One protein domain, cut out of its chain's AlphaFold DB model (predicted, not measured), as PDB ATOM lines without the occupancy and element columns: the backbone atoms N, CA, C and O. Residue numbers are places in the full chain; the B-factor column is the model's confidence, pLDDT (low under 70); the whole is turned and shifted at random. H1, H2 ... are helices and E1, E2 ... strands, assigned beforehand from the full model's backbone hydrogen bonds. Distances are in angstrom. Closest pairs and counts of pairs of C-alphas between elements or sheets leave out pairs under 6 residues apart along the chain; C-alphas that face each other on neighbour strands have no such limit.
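AT A GLANCE: This is residues 3 to 92 of the 137 residues of an uncharacterized protein of Xenopus laevis (UniProt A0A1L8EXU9). A strongly twisted four-stranded sheet forms the middle layer, with H2 packed along one face and H1 slantwise on the other. The 90 printed residues hold E1, E2, E3, H1, E4 and H2 along the chain; the mixed sheet runs E1 E2 E3 E4, and the class is mixed, helices and strands. It is compact, radius of gyration of the C-alphas 12.1 A, spanning 36 by 30 by 16 A.

IN THESE COORDINATES: Find C-alpha 3 at (-21.976, 32.021, -2.743), where E1, residues 3 to 8, begins. E2 is 13 to 20, 22.8 A long; E3 is 23 to 27; E4 is 58 to 60. H1 is 37 to 47, 15.5 A; H2, 72 to 84, 18.1 A, ends at C-alpha 84 (-19.652, 29.262, -9.018).

HOW THE PARTS SIT: E1, E2 and E3 form a meander, antiparallel neighbours in turn: N 6 and O 15 are 2.9 A apart, N 18 and O 25 2.8 A. E3, H1, E4 is a strand-helix-strand unit, parallel strands with a helix between, its crossover right-handed; N 59 and O 24 are 2.8 A apart. H2 touches E2, closest C-alphas Leu 15 and Ala 76, 4.9 A. On the opposite face H1 touches E1, closest C-alphas Asp 8 and Leu 39, 6.3 A. In H1 and H2 every O i to N i+4 pair is within hydrogen-bond range.

THE WHOLE: The farthest C-alphas, Tyr 52 and Asn 68, are 36.0 A apart. The printed part has no cut; the link E4 to H2 is long; no printed residue is under 70 in pLDDT.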
ATOM      1  N   VAL A   3     -23.083  32.699  -3.434       95.56
ATOM      2  CA  VAL A   3     -21.976  32.021  -2.743       95.56
ATOM      3  C   VAL A   3     -21.348  32.998  -1.762       95.56
ATOM      4  O   VAL A   3     -21.015  34.116  -2.149       95.56
ATOM      5  N   GLN A   4     -21.179  32.575  -0.511       96.38
ATOM      6  CA  GLN A   4     -20.570  33.374   0.554       96.38
ATOM      7  C   GLN A   4     -19.475  32.566   1.251       96.38
ATOM      8  O   GLN A   4     -19.659  31.374   1.512       96.38
ATOM      9  N   ILE A   5     -18.359  33.222   1.568       96.44
ATOM     10  CA  ILE A   5     -17.297  32.674   2.415       96.44
ATOM     11  C   ILE A   5     -17.473  33.255   3.814       96.44
ATOM     12  O   ILE A   5     -17.560  34.471   3.976       96.44
ATOM     13  N   HIS A   6     -17.498  32.378   4.810       94.56
ATOM     14  CA  HIS A   6     -17.701  32.727   6.211       94.56
ATOM     15  C   HIS A   6     -16.447  32.423   7.012       94.56
ATOM     16  O   HIS A   6     -15.728  31.471   6.707       94.56
ATOM     17  N   TYR A   7     -16.228  33.210   8.059       91.94
ATOM     18  CA  TYR A   7     -15.247  32.914   9.089       91.94
ATOM     19  C   TYR A   7     -15.974  32.659  10.407       91.94
ATOM     20  O   TYR A   7     -16.646  33.550  10.933       91.94
ATOM     21  N   ASP A   8     -15.849  31.440  10.918       87.19
ATOM     22  CA  ASP A   8     -16.269  31.075  12.260       87.19
ATOM     23  C   ASP A   8     -15.130  31.392  13.233       87.19
ATOM     24  O   ASP A   8     -14.094  30.726  13.259       87.19
ATOM     25  N   SER A   9     -15.314  32.438  14.037       84.00
ATOM     26  CA  SER A   9     -14.321  32.867  15.018       84.00
ATOM     27  C   SER A   9     -14.216  31.953  16.238       84.00
ATOM     28  O   SER A   9     -13.241  32.075  16.975       84.00
ATOM     29  N   VAL A  10     -15.216  31.102  16.496       82.81
ATOM     30  CA  VAL A  10     -15.208  30.169  17.633       82.81
ATOM     31  C   VAL A  10     -14.264  29.014  17.330       82.81
ATOM     32  O   VAL A  10     -13.372  28.726  18.123       82.81
ATOM     33  N   GLU A  11     -14.407  28.433  16.141       82.94
ATOM     34  CA  GLU A  11     -13.590  27.305  15.679       82.94
ATOM     35  C   GLU A  11     -12.338  27.750  14.899       82.94
ATOM     36  O   GLU A  11     -11.525  26.921  14.494       82.94
ATOM     37  N   ASN A  12     -12.162  29.062  14.684       88.25
ATOM     38  CA  ASN A  12     -11.098  29.643  13.855       88.25
ATOM     39  C   ASN A  12     -11.059  29.013  12.445       88.25
ATOM     40  O   ASN A  12     -10.001  28.672  11.907       88.25
ATOM     41  N   GLN A  13     -12.241  28.844  11.850       91.25
ATOM     42  CA  GLN A  13     -12.457  28.033  10.655       91.25
ATOM     43  C   GLN A  13     -13.122  28.856   9.549       91.25
ATOM     44  O   GLN A  13     -14.083  29.587   9.778       91.25
ATOM     45  N   TRP A  14     -12.621  28.729   8.320       95.25
ATOM     46  CA  TRP A  14     -13.270  29.286   7.135       95.25
ATOM     47  C   TRP A  14     -14.103  28.218   6.435       95.25
ATOM     48  O   TRP A  14     -13.638  27.096   6.244       95.25
ATOM     49  N   LEU A  15     -15.300  28.583   5.988       95.12
ATOM     50  CA  LEU A  15     -16.191  27.689   5.247       95.12
ATOM     51  C   LEU A  15     -16.910  28.434   4.130       95.12
ATOM     52  O   LEU A  15     -16.888  29.665   4.056       95.12
ATOM     53  N   THR A  16     -17.558  27.686   3.245       96.44
ATOM     54  CA  THR A  16     -18.353  28.257   2.154       96.44
ATOM     55  C   THR A  16     -19.801  27.847   2.273       96.44
ATOM     56  O   THR A  16     -20.101  26.700   2.579       96.44
ATOM     57  N   SER A  17     -20.699  28.775   1.974       95.81
ATOM     58  CA  SER A  17     -22.116  28.483   1.788       95.81
ATOM     59  C   SER A  17     -22.541  28.810   0.364       95.81
ATOM     60  O   SER A  17     -21.999  29.741  -0.245       95.81
ATOM     61  N   CYS A  18     -23.527  28.086  -0.147       95.75
ATOM     62  CA  CYS A  18     -24.160  28.380  -1.414       95.75
ATOM     63  C   CYS A  18     -25.679  28.262  -1.307       95.75
ATOM     64  O   CYS A  18     -26.197  27.215  -0.944       95.75
ATOM     65  N   PHE A  19     -26.402  29.317  -1.678       94.88
ATOM     66  CA  PHE A  19     -27.844  29.225  -1.873       94.88
ATOM     67  C   PHE A  19     -28.159  28.704  -3.280       94.88
ATOM     68  O   PHE A  19     -27.823  29.349  -4.292       94.88
ATOM     69  N   LYS A  20     -28.836  27.554  -3.334       90.25
ATOM     70  CA  LYS A  20     -29.358  26.919  -4.551       90.25
ATOM     71  C   LYS A  20     -30.717  26.301  -4.250       90.25
ATOM     72  O   LYS A  20     -30.914  25.750  -3.184       90.25
ATOM     73  N   ILE A  21     -31.647  26.377  -5.206       85.44
ATOM     74  CA  ILE A  21     -32.926  25.638  -5.192       85.44
ATOM     75  C   ILE A  21     -33.580  25.618  -3.789       85.44
ATOM     76  O   ILE A  21     -33.800  24.563  -3.198       85.44
ATOM     77  N   HIS A  22     -33.854  26.806  -3.241       87.31
ATOM     78  CA  HIS A  22     -34.532  27.013  -1.950       87.31
ATOM     79  C   HIS A  22     -33.842  26.457  -0.692       87.31
ATOM     80  O   HIS A  22     -34.470  26.443   0.365       87.31
ATOM     81  N   HIS A  23     -32.577  26.051  -0.764       92.88
ATOM     82  CA  HIS A  23     -31.811  25.603   0.395       92.88
ATOM     83  C   HIS A  23     -30.387  26.172   0.393       92.88
ATOM     84  O   HIS A  23     -29.926  26.763  -0.592       92.88
ATOM     85  N   VAL A  24     -29.711  26.050   1.535       95.12
ATOM     86  CA  VAL A  24     -28.345  26.544   1.735       95.12
ATOM     87  C   VAL A  24     -27.405  25.352   1.877       95.12
ATOM     88  O   VAL A  24     -27.412  24.673   2.895       95.12
ATOM     89  N   GLU A  25     -26.556  25.119   0.884       94.94
ATOM     90  CA  GLU A  25     -25.486  24.122   0.952       94.94
ATOM     91  C   GLU A  25     -24.286  24.700   1.720       94.94
ATOM     92  O   GLU A  25     -23.849  25.818   1.441       94.94
ATOM     93  N   ILE A  26     -23.718  23.945   2.660       94.50
ATOM     94  CA  ILE A  26     -22.534  24.303   3.447       94.50
ATOM     95  C   ILE A  26     -21.392  23.352   3.098       94.50
ATOM     96  O   ILE A  26     -21.495  22.142   3.273       94.50
ATOM     97  N   ALA A  27     -20.279  23.915   2.643       95.25
ATOM     98  CA  ALA A  27     -19.029  23.215   2.404       95.25
ATOM     99  C   ALA A  27     -18.008  23.623   3.475       95.25
ATOM    100  O   ALA A  27     -17.396  24.695   3.389       95.25
ATOM    101  N   ASP A  28     -17.839  22.754   4.469       94.56
ATOM    102  CA  ASP A  28     -16.890  22.903   5.572       94.56
ATOM    103  C   ASP A  28     -15.854  21.777   5.519       94.56
ATOM    104  O   ASP A  28     -16.207  20.598   5.553       94.56
ATOM    105  N   SER A  29     -14.583  22.156   5.394       95.12
ATOM    106  CA  SER A  29     -13.458  21.227   5.312       95.12
ATOM    107  C   SER A  29     -12.935  20.771   6.674       95.12
ATOM    108  O   SER A  29     -11.960  20.022   6.706       95.12
ATOM    109  N   ALA A  30     -13.505  21.228   7.792       91.75
ATOM    110  CA  ALA A  30     -13.136  20.727   9.111       91.75
ATOM    111  C   ALA A  30     -13.543  19.252   9.285       91.75
ATOM    112  O   ALA A  30     -14.638  18.853   8.893       91.75
ATOM    113  N   GLU A  31     -12.674  18.463   9.927       84.69
ATOM    114  CA  GLU A  31     -12.968  17.074  10.327       84.69
ATOM    115  C   GLU A  31     -14.166  17.027  11.289       84.69
ATOM    116  O   GLU A  31     -15.064  16.195  11.163       84.69
ATOM    117  N   ILE A  32     -14.216  17.975  12.231       81.56
ATOM    118  CA  ILE A  32     -15.327  18.116  13.166       81.56
ATOM    119  C   ILE A  32     -16.139  19.352  12.797       81.56
ATOM    120  O   ILE A  32     -15.675  20.486  12.902       81.56
ATOM    121  N   LYS A  33     -17.381  19.118  12.375       81.06
ATOM    122  CA  LYS A  33     -18.290  20.152  11.879       81.06
ATOM    123  C   LYS A  33     -19.094  20.747  13.036       81.06
ATOM    124  O   LYS A  33     -20.204  20.305  13.346       81.06
ATOM    125  N   HIS A  34     -18.517  21.734  13.714       72.75
ATOM    126  CA  HIS A  34     -19.184  22.480  14.781       72.75
ATOM    127  C   HIS A  34     -19.857  23.734  14.218       72.75
ATOM    128  O   HIS A  34     -19.276  24.808  14.151       72.75
ATOM    129  N   HIS A  35     -21.122  23.615  13.817       72.81
ATOM    130  CA  HIS A  35     -21.877  24.770  13.324       72.81
ATOM    131  C   HIS A  35     -22.521  25.535  14.480       72.81
ATOM    132  O   HIS A  35     -23.649  25.241  14.900       72.81
ATOM    133  N   CYS A  36     -21.779  26.513  14.998       72.88
ATOM    134  CA  CYS A  36     -22.191  27.324  16.133       72.88
ATOM    135  C   CYS A  36     -23.305  28.335  15.781       72.88
ATOM    136  O   CYS A  36     -23.641  28.591  14.620       72.88
ATOM    137  N   THR A  37     -23.898  28.934  16.816       81.44
ATOM    138  CA  THR A  37     -24.999  29.903  16.689       81.44
ATOM    139  C   THR A  37     -24.624  31.133  15.855       81.44
ATOM    140  O   THR A  37     -25.489  31.691  15.180       81.44
ATOM    141  N   SER A  38     -23.357  31.569  15.860       83.38
ATOM    142  CA  SER A  38     -22.934  32.737  15.070       83.38
ATOM    143  C   SER A  38     -22.935  32.444  13.570       83.38
ATOM    144  O   SER A  38     -23.431  33.270  12.807       83.38
ATOM    145  N   LEU A  39     -22.487  31.257  13.142       86.00
ATOM    146  CA  LEU A  39     -22.590  30.841  11.743       86.00
ATOM    147  C   LEU A  39     -24.049  30.833  11.280       86.00
ATOM    148  O   LEU A  39     -24.378  31.423  10.254       86.00
ATOM    149  N   ARG A  40     -24.940  30.218  12.064       90.00
ATOM    150  CA  ARG A  40     -26.386  30.182  11.782       90.00
ATOM    151  C   ARG A  40     -26.975  31.589  11.638       90.00
ATOM    152  O   ARG A  40     -27.729  31.854  10.704       90.00
ATOM    153  N   LYS A  41     -26.564  32.523  12.504       89.56
ATOM    154  CA  LYS A  41     -26.943  33.941  12.414       89.56
ATOM    155  C   LYS A  41     -26.477  34.576  11.102       89.56
ATOM    156  O   LYS A  41     -27.295  35.199  10.433       89.56
ATOM    157  N   HIS A  42     -25.218  34.378  10.708       90.50
ATOM    158  CA  HIS A  42     -24.703  34.895   9.433       90.50
ATOM    159  C   HIS A  42     -25.447  34.309   8.229       90.50
ATOM    160  O   HIS A  42     -25.782  35.040   7.302       90.50
ATOM    161  N   ILE A  43     -25.759  33.010   8.243       93.38
ATOM    162  CA  ILE A  43     -26.555  32.371   7.186       93.38
ATOM    163  C   ILE A  43     -27.942  33.014   7.081       93.38
ATOM    164  O   ILE A  43     -28.373  33.358   5.979       93.38
ATOM    165  N   ASN A  44     -28.618  33.233   8.209       93.50
ATOM    166  CA  ASN A  44     -29.909  33.919   8.216       93.50
ATOM    167  C   ASN A  44     -29.793  35.355   7.683       93.50
ATOM    168  O   ASN A  44     -30.598  35.757   6.850       93.50
ATOM    169  N   GLU A  45     -28.776  36.112   8.095       93.38
ATOM    170  CA  GLU A  45     -28.551  37.479   7.609       93.38
ATOM    171  C   GLU A  45     -28.300  37.510   6.092       93.38
ATOM    172  O   GLU A  45     -28.963  38.266   5.384       93.38
ATOM    173  N   CYS A  46     -27.422  36.648   5.571       93.88
ATOM    174  CA  CYS A  46     -27.059  36.620   4.150       93.88
ATOM    175  C   CYS A  46     -28.196  36.187   3.215       93.88
ATOM    176  O   CYS A  46     -28.191  36.568   2.043       93.88
ATOM    177  N   TYR A  47     -29.125  35.354   3.689       95.00
ATOM    178  CA  TYR A  47     -30.099  34.677   2.825       95.00
ATOM    179  C   TYR A  47     -31.568  34.916   3.209       95.00
ATOM    180  O   TYR A  47     -32.452  34.363   2.555       95.00
ATOM    181  N   SER A  48     -31.847  35.756   4.212       93.38
ATOM    182  CA  SER A  48     -33.211  36.083   4.676       93.38
ATOM    183  C   SER A  48     -34.133  36.629   3.584       93.38
ATOM    184  O   SER A  48     -35.338  36.391   3.618       93.38
ATOM    185  N   GLU A  49     -33.584  37.324   2.588       92.75
ATOM    186  CA  GLU A  49     -34.357  37.838   1.449       92.75
ATOM    187  C   GLU A  49     -34.672  36.762   0.397       92.75
ATOM    188  O   GLU A  49     -35.538  36.958  -0.453       92.75
ATOM    189  N   LEU A  50     -33.976  35.621   0.435       91.50
ATOM    190  CA  LEU A  50     -34.106  34.553  -0.559       91.50
ATOM    191  C   LEU A  50     -35.011  33.409  -0.089       91.50
ATOM    192  O   LEU A  50     -35.616  32.722  -0.916       91.50
ATOM    193  N   VAL A  51     -35.094  33.177   1.223       93.12
ATOM    194  CA  VAL A  51     -35.912  32.117   1.821       93.12
ATOM    195  C   VAL A  51     -36.320  32.497   3.245       93.12
ATOM    196  O   VAL A  51     -35.548  33.097   3.982       93.12
ATOM    197  N   TYR A  52     -37.542  32.125   3.643       90.44
ATOM    198  CA  TYR A  52     -38.126  32.499   4.940       90.44
ATOM    199  C   TYR A  52     -37.329  31.983   6.151       90.44
ATOM    200  O   TYR A  52     -37.249  32.659   7.171       90.44
ATOM    201  N   ASN A  53     -36.745  30.785   6.048       91.88
ATOM    202  CA  ASN A  53     -35.958  30.168   7.116       91.88
ATOM    203  C   ASN A  53     -34.654  29.571   6.554       91.88
ATOM    204  O   ASN A  53     -34.587  28.354   6.366       91.88
ATOM    205  N   PRO A  54     -33.635  30.398   6.248       92.81
ATOM    206  CA  PRO A  54     -32.401  29.921   5.630       92.81
ATOM    207  C   PRO A  54     -31.690  28.860   6.465       92.81
ATOM    208  O   PRO A  54     -31.336  27.806   5.939       92.81
ATOM    209  N   GLU A  55     -31.551  29.095   7.771       91.38
ATOM    210  CA  GLU A  55     -30.945  28.144   8.705       91.38
ATOM    211  C   GLU A  55     -31.653  26.784   8.701       91.38
ATOM    212  O   GLU A  55     -30.999  25.743   8.655       91.38
ATOM    213  N   GLY A  56     -32.989  26.775   8.700       91.31
ATOM    214  CA  GLY A  56     -33.765  25.533   8.654       91.31
ATOM    215  C   GLY A  56     -33.657  24.768   7.333       91.31
ATOM    216  O   GLY A  56     -34.105  23.628   7.262       91.31
ATOM    217  N   THR A  57     -33.070  25.380   6.305       93.69
ATOM    218  CA  THR A  57     -32.809  24.761   4.999       93.69
ATOM    219  C   THR A  57     -31.331  24.433   4.785       93.69
ATOM    220  O   THR A  57     -30.925  24.157   3.662       93.69
ATOM    221  N   MET A  58     -30.499  24.504   5.826       93.00
ATOM    222  CA  MET A  58     -29.078  24.196   5.690       93.00
ATOM    223  C   MET A  58     -28.843  22.700   5.455       93.00
ATOM    224  O   MET A  58     -29.302  21.859   6.227       93.00
ATOM    225  N   GLU A  59     -28.045  22.389   4.441       92.31
ATOM    226  CA  GLU A  59     -27.499  21.062   4.172       92.31
ATOM    227  C   GLU A  59     -25.974  21.119   4.258       92.31
ATOM    228  O   GLU A  59     -25.337  21.955   3.621       92.31
ATOM    229  N   ILE A  60     -25.372  20.232   5.047       91.50
ATOM    230  CA  ILE A  60     -23.916  20.149   5.184       91.50
ATOM    231  C   ILE A  60     -23.406  19.086   4.223       91.50
ATOM    232  O   ILE A  60     -23.739  17.910   4.355       91.50
ATOM    233  N   LEU A  61     -22.564  19.500   3.286       92.88
ATOM    234  CA  LEU A  61     -22.016  18.617   2.272       92.88
ATOM    235  C   LEU A  61     -20.873  17.753   2.827       92.88
ATOM    236  O   LEU A  61     -20.112  18.149   3.724       92.88
ATOM    237  N   ASP A  62     -20.730  16.560   2.252       92.12
ATOM    238  CA  ASP A  62     -19.574  15.687   2.452       92.12
ATOM    239  C   ASP A  62     -18.444  16.079   1.487       92.12
ATOM    240  O   ASP A  62     -18.328  15.569   0.372       92.12
ATOM    241  N   VAL A  63     -17.660  17.081   1.887       94.19
ATOM    242  CA  VAL A  63     -16.576  17.650   1.075       94.19
ATOM    243  C   VAL A  63     -15.215  17.041   1.432       94.19
ATOM    244  O   VAL A  63     -15.096  16.129   2.248       94.19
ATOM    245  N   ASP A  64     -14.145  17.480   0.771       94.94
ATOM    246  CA  ASP A  64     -12.790  17.113   1.191       94.94
ATOM    247  C   ASP A  64     -12.417  17.764   2.527       94.94
ATOM    248  O   ASP A  64     -12.586  18.972   2.707       94.94
ATOM    249  N   GLU A  65     -11.860  16.963   3.431       94.62
ATOM    250  CA  GLU A  65     -11.390  17.421   4.732       94.62
ATOM    251  C   GLU A  65      -9.950  17.934   4.627       94.62
ATOM    252  O   GLU A  65      -9.079  17.344   3.970       94.62
ATOM    253  N   GLN A  66      -9.681  19.056   5.285       92.25
ATOM    254  CA  GLN A  66      -8.332  19.598   5.396       92.25
ATOM    255  C   GLN A  66      -7.506  18.733   6.357       92.25
ATOM    256  O   GLN A  66      -7.927  18.444   7.470       92.25
ATOM    257  N   ALA A  67      -6.274  18.379   5.985       91.44
ATOM    258  CA  ALA A  67      -5.405  17.592   6.871       91.44
ATOM    259  C   ALA A  67      -4.710  18.421   7.973       91.44
ATOM    260  O   ALA A  67      -3.829  17.916   8.666       91.44
ATOM    261  N   ASN A  68      -4.998  19.722   8.083       90.50
ATOM    262  CA  ASN A  68      -4.360  20.619   9.051       90.50
ATOM    263  C   ASN A  68      -5.261  21.802   9.421       90.50
ATOM    264  O   ASN A  68      -6.153  22.162   8.668       90.50
ATOM    265  N   ALA A  69      -4.970  22.476  10.533       88.56
ATOM    266  CA  ALA A  69      -5.778  23.583  11.060       88.56
ATOM    267  C   ALA A  69      -5.649  24.929  10.306       88.56
ATOM    268  O   ALA A  69      -6.221  25.925  10.730       88.56
ATOM    269  N   TYR A  70      -4.879  25.003   9.215       92.81
ATOM    270  CA  TYR A  70      -4.493  26.278   8.591       92.81
ATOM    271  C   TYR A  70      -4.969  26.433   7.145       92.81
ATOM    272  O   TYR A  70      -4.739  27.479   6.537       92.81
ATOM    273  N   ASP A  71      -5.562  25.390   6.563       95.88
ATOM    274  CA  ASP A  71      -5.937  25.356   5.147       95.88
ATOM    275  C   ASP A  71      -7.410  25.651   4.875       95.88
ATOM    276  O   ASP A  71      -7.777  25.798   3.709       95.88
ATOM    277  N   SER A  72      -8.226  25.846   5.911       95.69
ATOM    278  CA  SER A  72      -9.659  26.143   5.785       95.69
ATOM    279  C   SER A  72      -9.966  27.272   4.811       95.69
ATOM    280  O   SER A  72     -10.826  27.134   3.949       95.69
ATOM    281  N   GLY A  73      -9.195  28.364   4.844       97.00
ATOM    282  CA  GLY A  73      -9.372  29.471   3.898       97.00
ATOM    283  C   GLY A  73      -9.121  29.072   2.438       97.00
ATOM    284  O   GLY A  73      -9.823  29.522   1.532       97.00
ATOM    285  N   VAL A  74      -8.144  28.196   2.186       97.75
ATOM    286  CA  VAL A  74      -7.824  27.710   0.833       97.75
ATOM    287  C   VAL A  74      -8.916  26.764   0.334       97.75
ATOM    288  O   VAL A  74      -9.305  26.845  -0.831       97.75
ATOM    289  N   TYR A  75      -9.429  25.907   1.218       97.56
ATOM    290  CA  TYR A  75     -10.544  25.007   0.932       97.56
ATOM    291  C   TYR A  75     -11.848  25.765   0.689       97.56
ATOM    292  O   TYR A  75     -12.527  25.485  -0.295       97.56
ATOM    293  N   ALA A  76     -12.162  26.772   1.506       97.38
ATOM    294  CA  ALA A  76     -13.330  27.621   1.306       97.38
ATOM    295  C   ALA A  76     -13.293  28.289  -0.081       97.38
ATOM    296  O   ALA A  76     -14.242  28.198  -0.854       97.38
ATOM    297  N   ILE A  77     -12.155  28.864  -0.477       98.06
ATOM    298  CA  ILE A  77     -12.012  29.454  -1.818       98.06
ATOM    299  C   ILE A  77     -12.177  28.402  -2.928       98.06
ATOM    300  O   ILE A  77     -12.814  28.684  -3.947       98.06
ATOM    301  N   ALA A  78     -11.623  27.199  -2.756       97.25
ATOM    302  CA  ALA A  78     -11.774  26.117  -3.729       97.25
ATOM    303  C   ALA A  78     -13.242  25.676  -3.866       97.25
ATOM    304  O   ALA A  78     -13.761  25.601  -4.978       97.25
ATOM    305  N   ASN A  79     -13.941  25.487  -2.748       96.88
ATOM    306  CA  ASN A  79     -15.354  25.109  -2.724       96.88
ATOM    307  C   ASN A  79     -16.245  26.205  -3.328       96.88
ATOM    308  O   ASN A  79     -17.151  25.906  -4.108       96.88
ATOM    309  N   ALA A  80     -15.949  27.476  -3.047       97.31
ATOM    310  CA  ALA A  80     -16.624  28.610  -3.671       97.31
ATOM    311  C   ALA A  80     -16.453  28.612  -5.196       97.31
ATOM    312  O   ALA A  80     -17.422  28.847  -5.920       97.31
ATOM    313  N   PHE A  81     -15.250  28.308  -5.692       96.81
ATOM    314  CA  PHE A  81     -15.003  28.179  -7.127       96.81
ATOM    315  C   PHE A  81     -15.871  27.076  -7.754       96.81
ATOM    316  O   PHE A  81     -16.521  27.322  -8.769       96.81
ATOM    317  N   GLU A  82     -15.939  25.893  -7.137       95.81
ATOM    318  CA  GLU A  82     -16.768  24.786  -7.638       95.81
ATOM    319  C   GLU A  82     -18.259  25.156  -7.675       95.81
ATOM    320  O   GLU A  82     -18.920  24.931  -8.693       95.81
ATOM    321  N   PHE A  83     -18.781  25.801  -6.623       95.12
ATOM    322  CA  PHE A  83     -20.161  26.297  -6.610       95.12
ATOM    323  C   PHE A  83     -20.440  27.304  -7.734       95.12
ATOM    324  O   PHE A  83     -21.489  27.234  -8.384       95.12
ATOM    325  N   LEU A  84     -19.515  28.237  -7.977       95.00
ATOM    326  CA  LEU A  84     -19.652  29.262  -9.018       95.00
ATOM    327  C   LEU A  84     -19.562  28.682 -10.435       95.00
ATOM    328  O   LEU A  84     -20.210  29.199 -11.343       95.00
ATOM    329  N   CYS A  85     -18.817  27.594 -10.628       92.56
ATOM    330  CA  CYS A  85     -18.742  26.873 -11.900       92.56
ATOM    331  C   CYS A  85     -19.940  25.943 -12.164       92.56
ATOM    332  O   CYS A  85     -19.938  25.226 -13.162       92.56
ATOM    333  N   GLY A  86     -20.963  25.953 -11.301       84.69
ATOM    334  CA  GLY A  86     -22.144  25.094 -11.433       84.69
ATOM    335  C   GLY A  86     -21.919  23.652 -10.969       84.69
ATOM    336  O   GLY A  86     -22.772  22.802 -11.211       84.69
ATOM    337  N   GLY A  87     -20.792  23.378 -10.308       81.50
ATOM    338  CA  GLY A  87     -20.465  22.078  -9.736       81.50
ATOM    339  C   GLY A  87     -20.961  21.892  -8.297       81.50
ATOM    340  O   GLY A  87     -21.635  22.749  -7.706       81.50
ATOM    341  N   ASN A  88     -20.586  20.742  -7.734       83.12
ATOM    342  CA  ASN A  88     -20.757  20.378  -6.328       83.12
ATOM    343  C   ASN A  88     -19.356  20.116  -5.722       83.12
ATOM    344  O   ASN A  88     -18.588  19.366  -6.334       83.12
ATOM    345  N   PRO A  89     -18.975  20.726  -4.581       85.06
ATOM    346  CA  PRO A  89     -17.635  20.604  -3.986       85.06
ATOM    347  C   PRO A  89     -17.341  19.245  -3.310       85.06
ATOM    348  O   PRO A  89     -16.745  19.191  -2.241       85.06
ATOM    349  N   ILE A  90     -17.699  18.128  -3.940       87.06
ATOM    350  CA  ILE A  90     -17.454  16.764  -3.425       87.06
ATOM    351  C   ILE A  90     -16.069  16.205  -3.802       87.06
ATOM    352  O   ILE A  90     -15.710  15.085  -3.446       87.06
ATOM    353  N   TYR A  91     -15.278  16.966  -4.563       87.12
ATOM    354  CA  TYR A  91     -13.982  16.517  -5.067       87.12
ATOM    355  C   TYR A  91     -12.904  16.520  -3.983       87.12
ATOM    356  O   TYR A  91     -12.783  17.476  -3.222       87.12
ATOM    357  N   LYS A  92     -12.043  15.496  -3.990       93.56
ATOM    358  CA  LYS A  92     -10.851  15.435  -3.134       93.56
ATOM    359  C   LYS A  92      -9.700  16.223  -3.763       93.56
ATOM    360  O   LYS A  92      -9.336  15.997  -4.923       93.56
TER     361      LYS A  92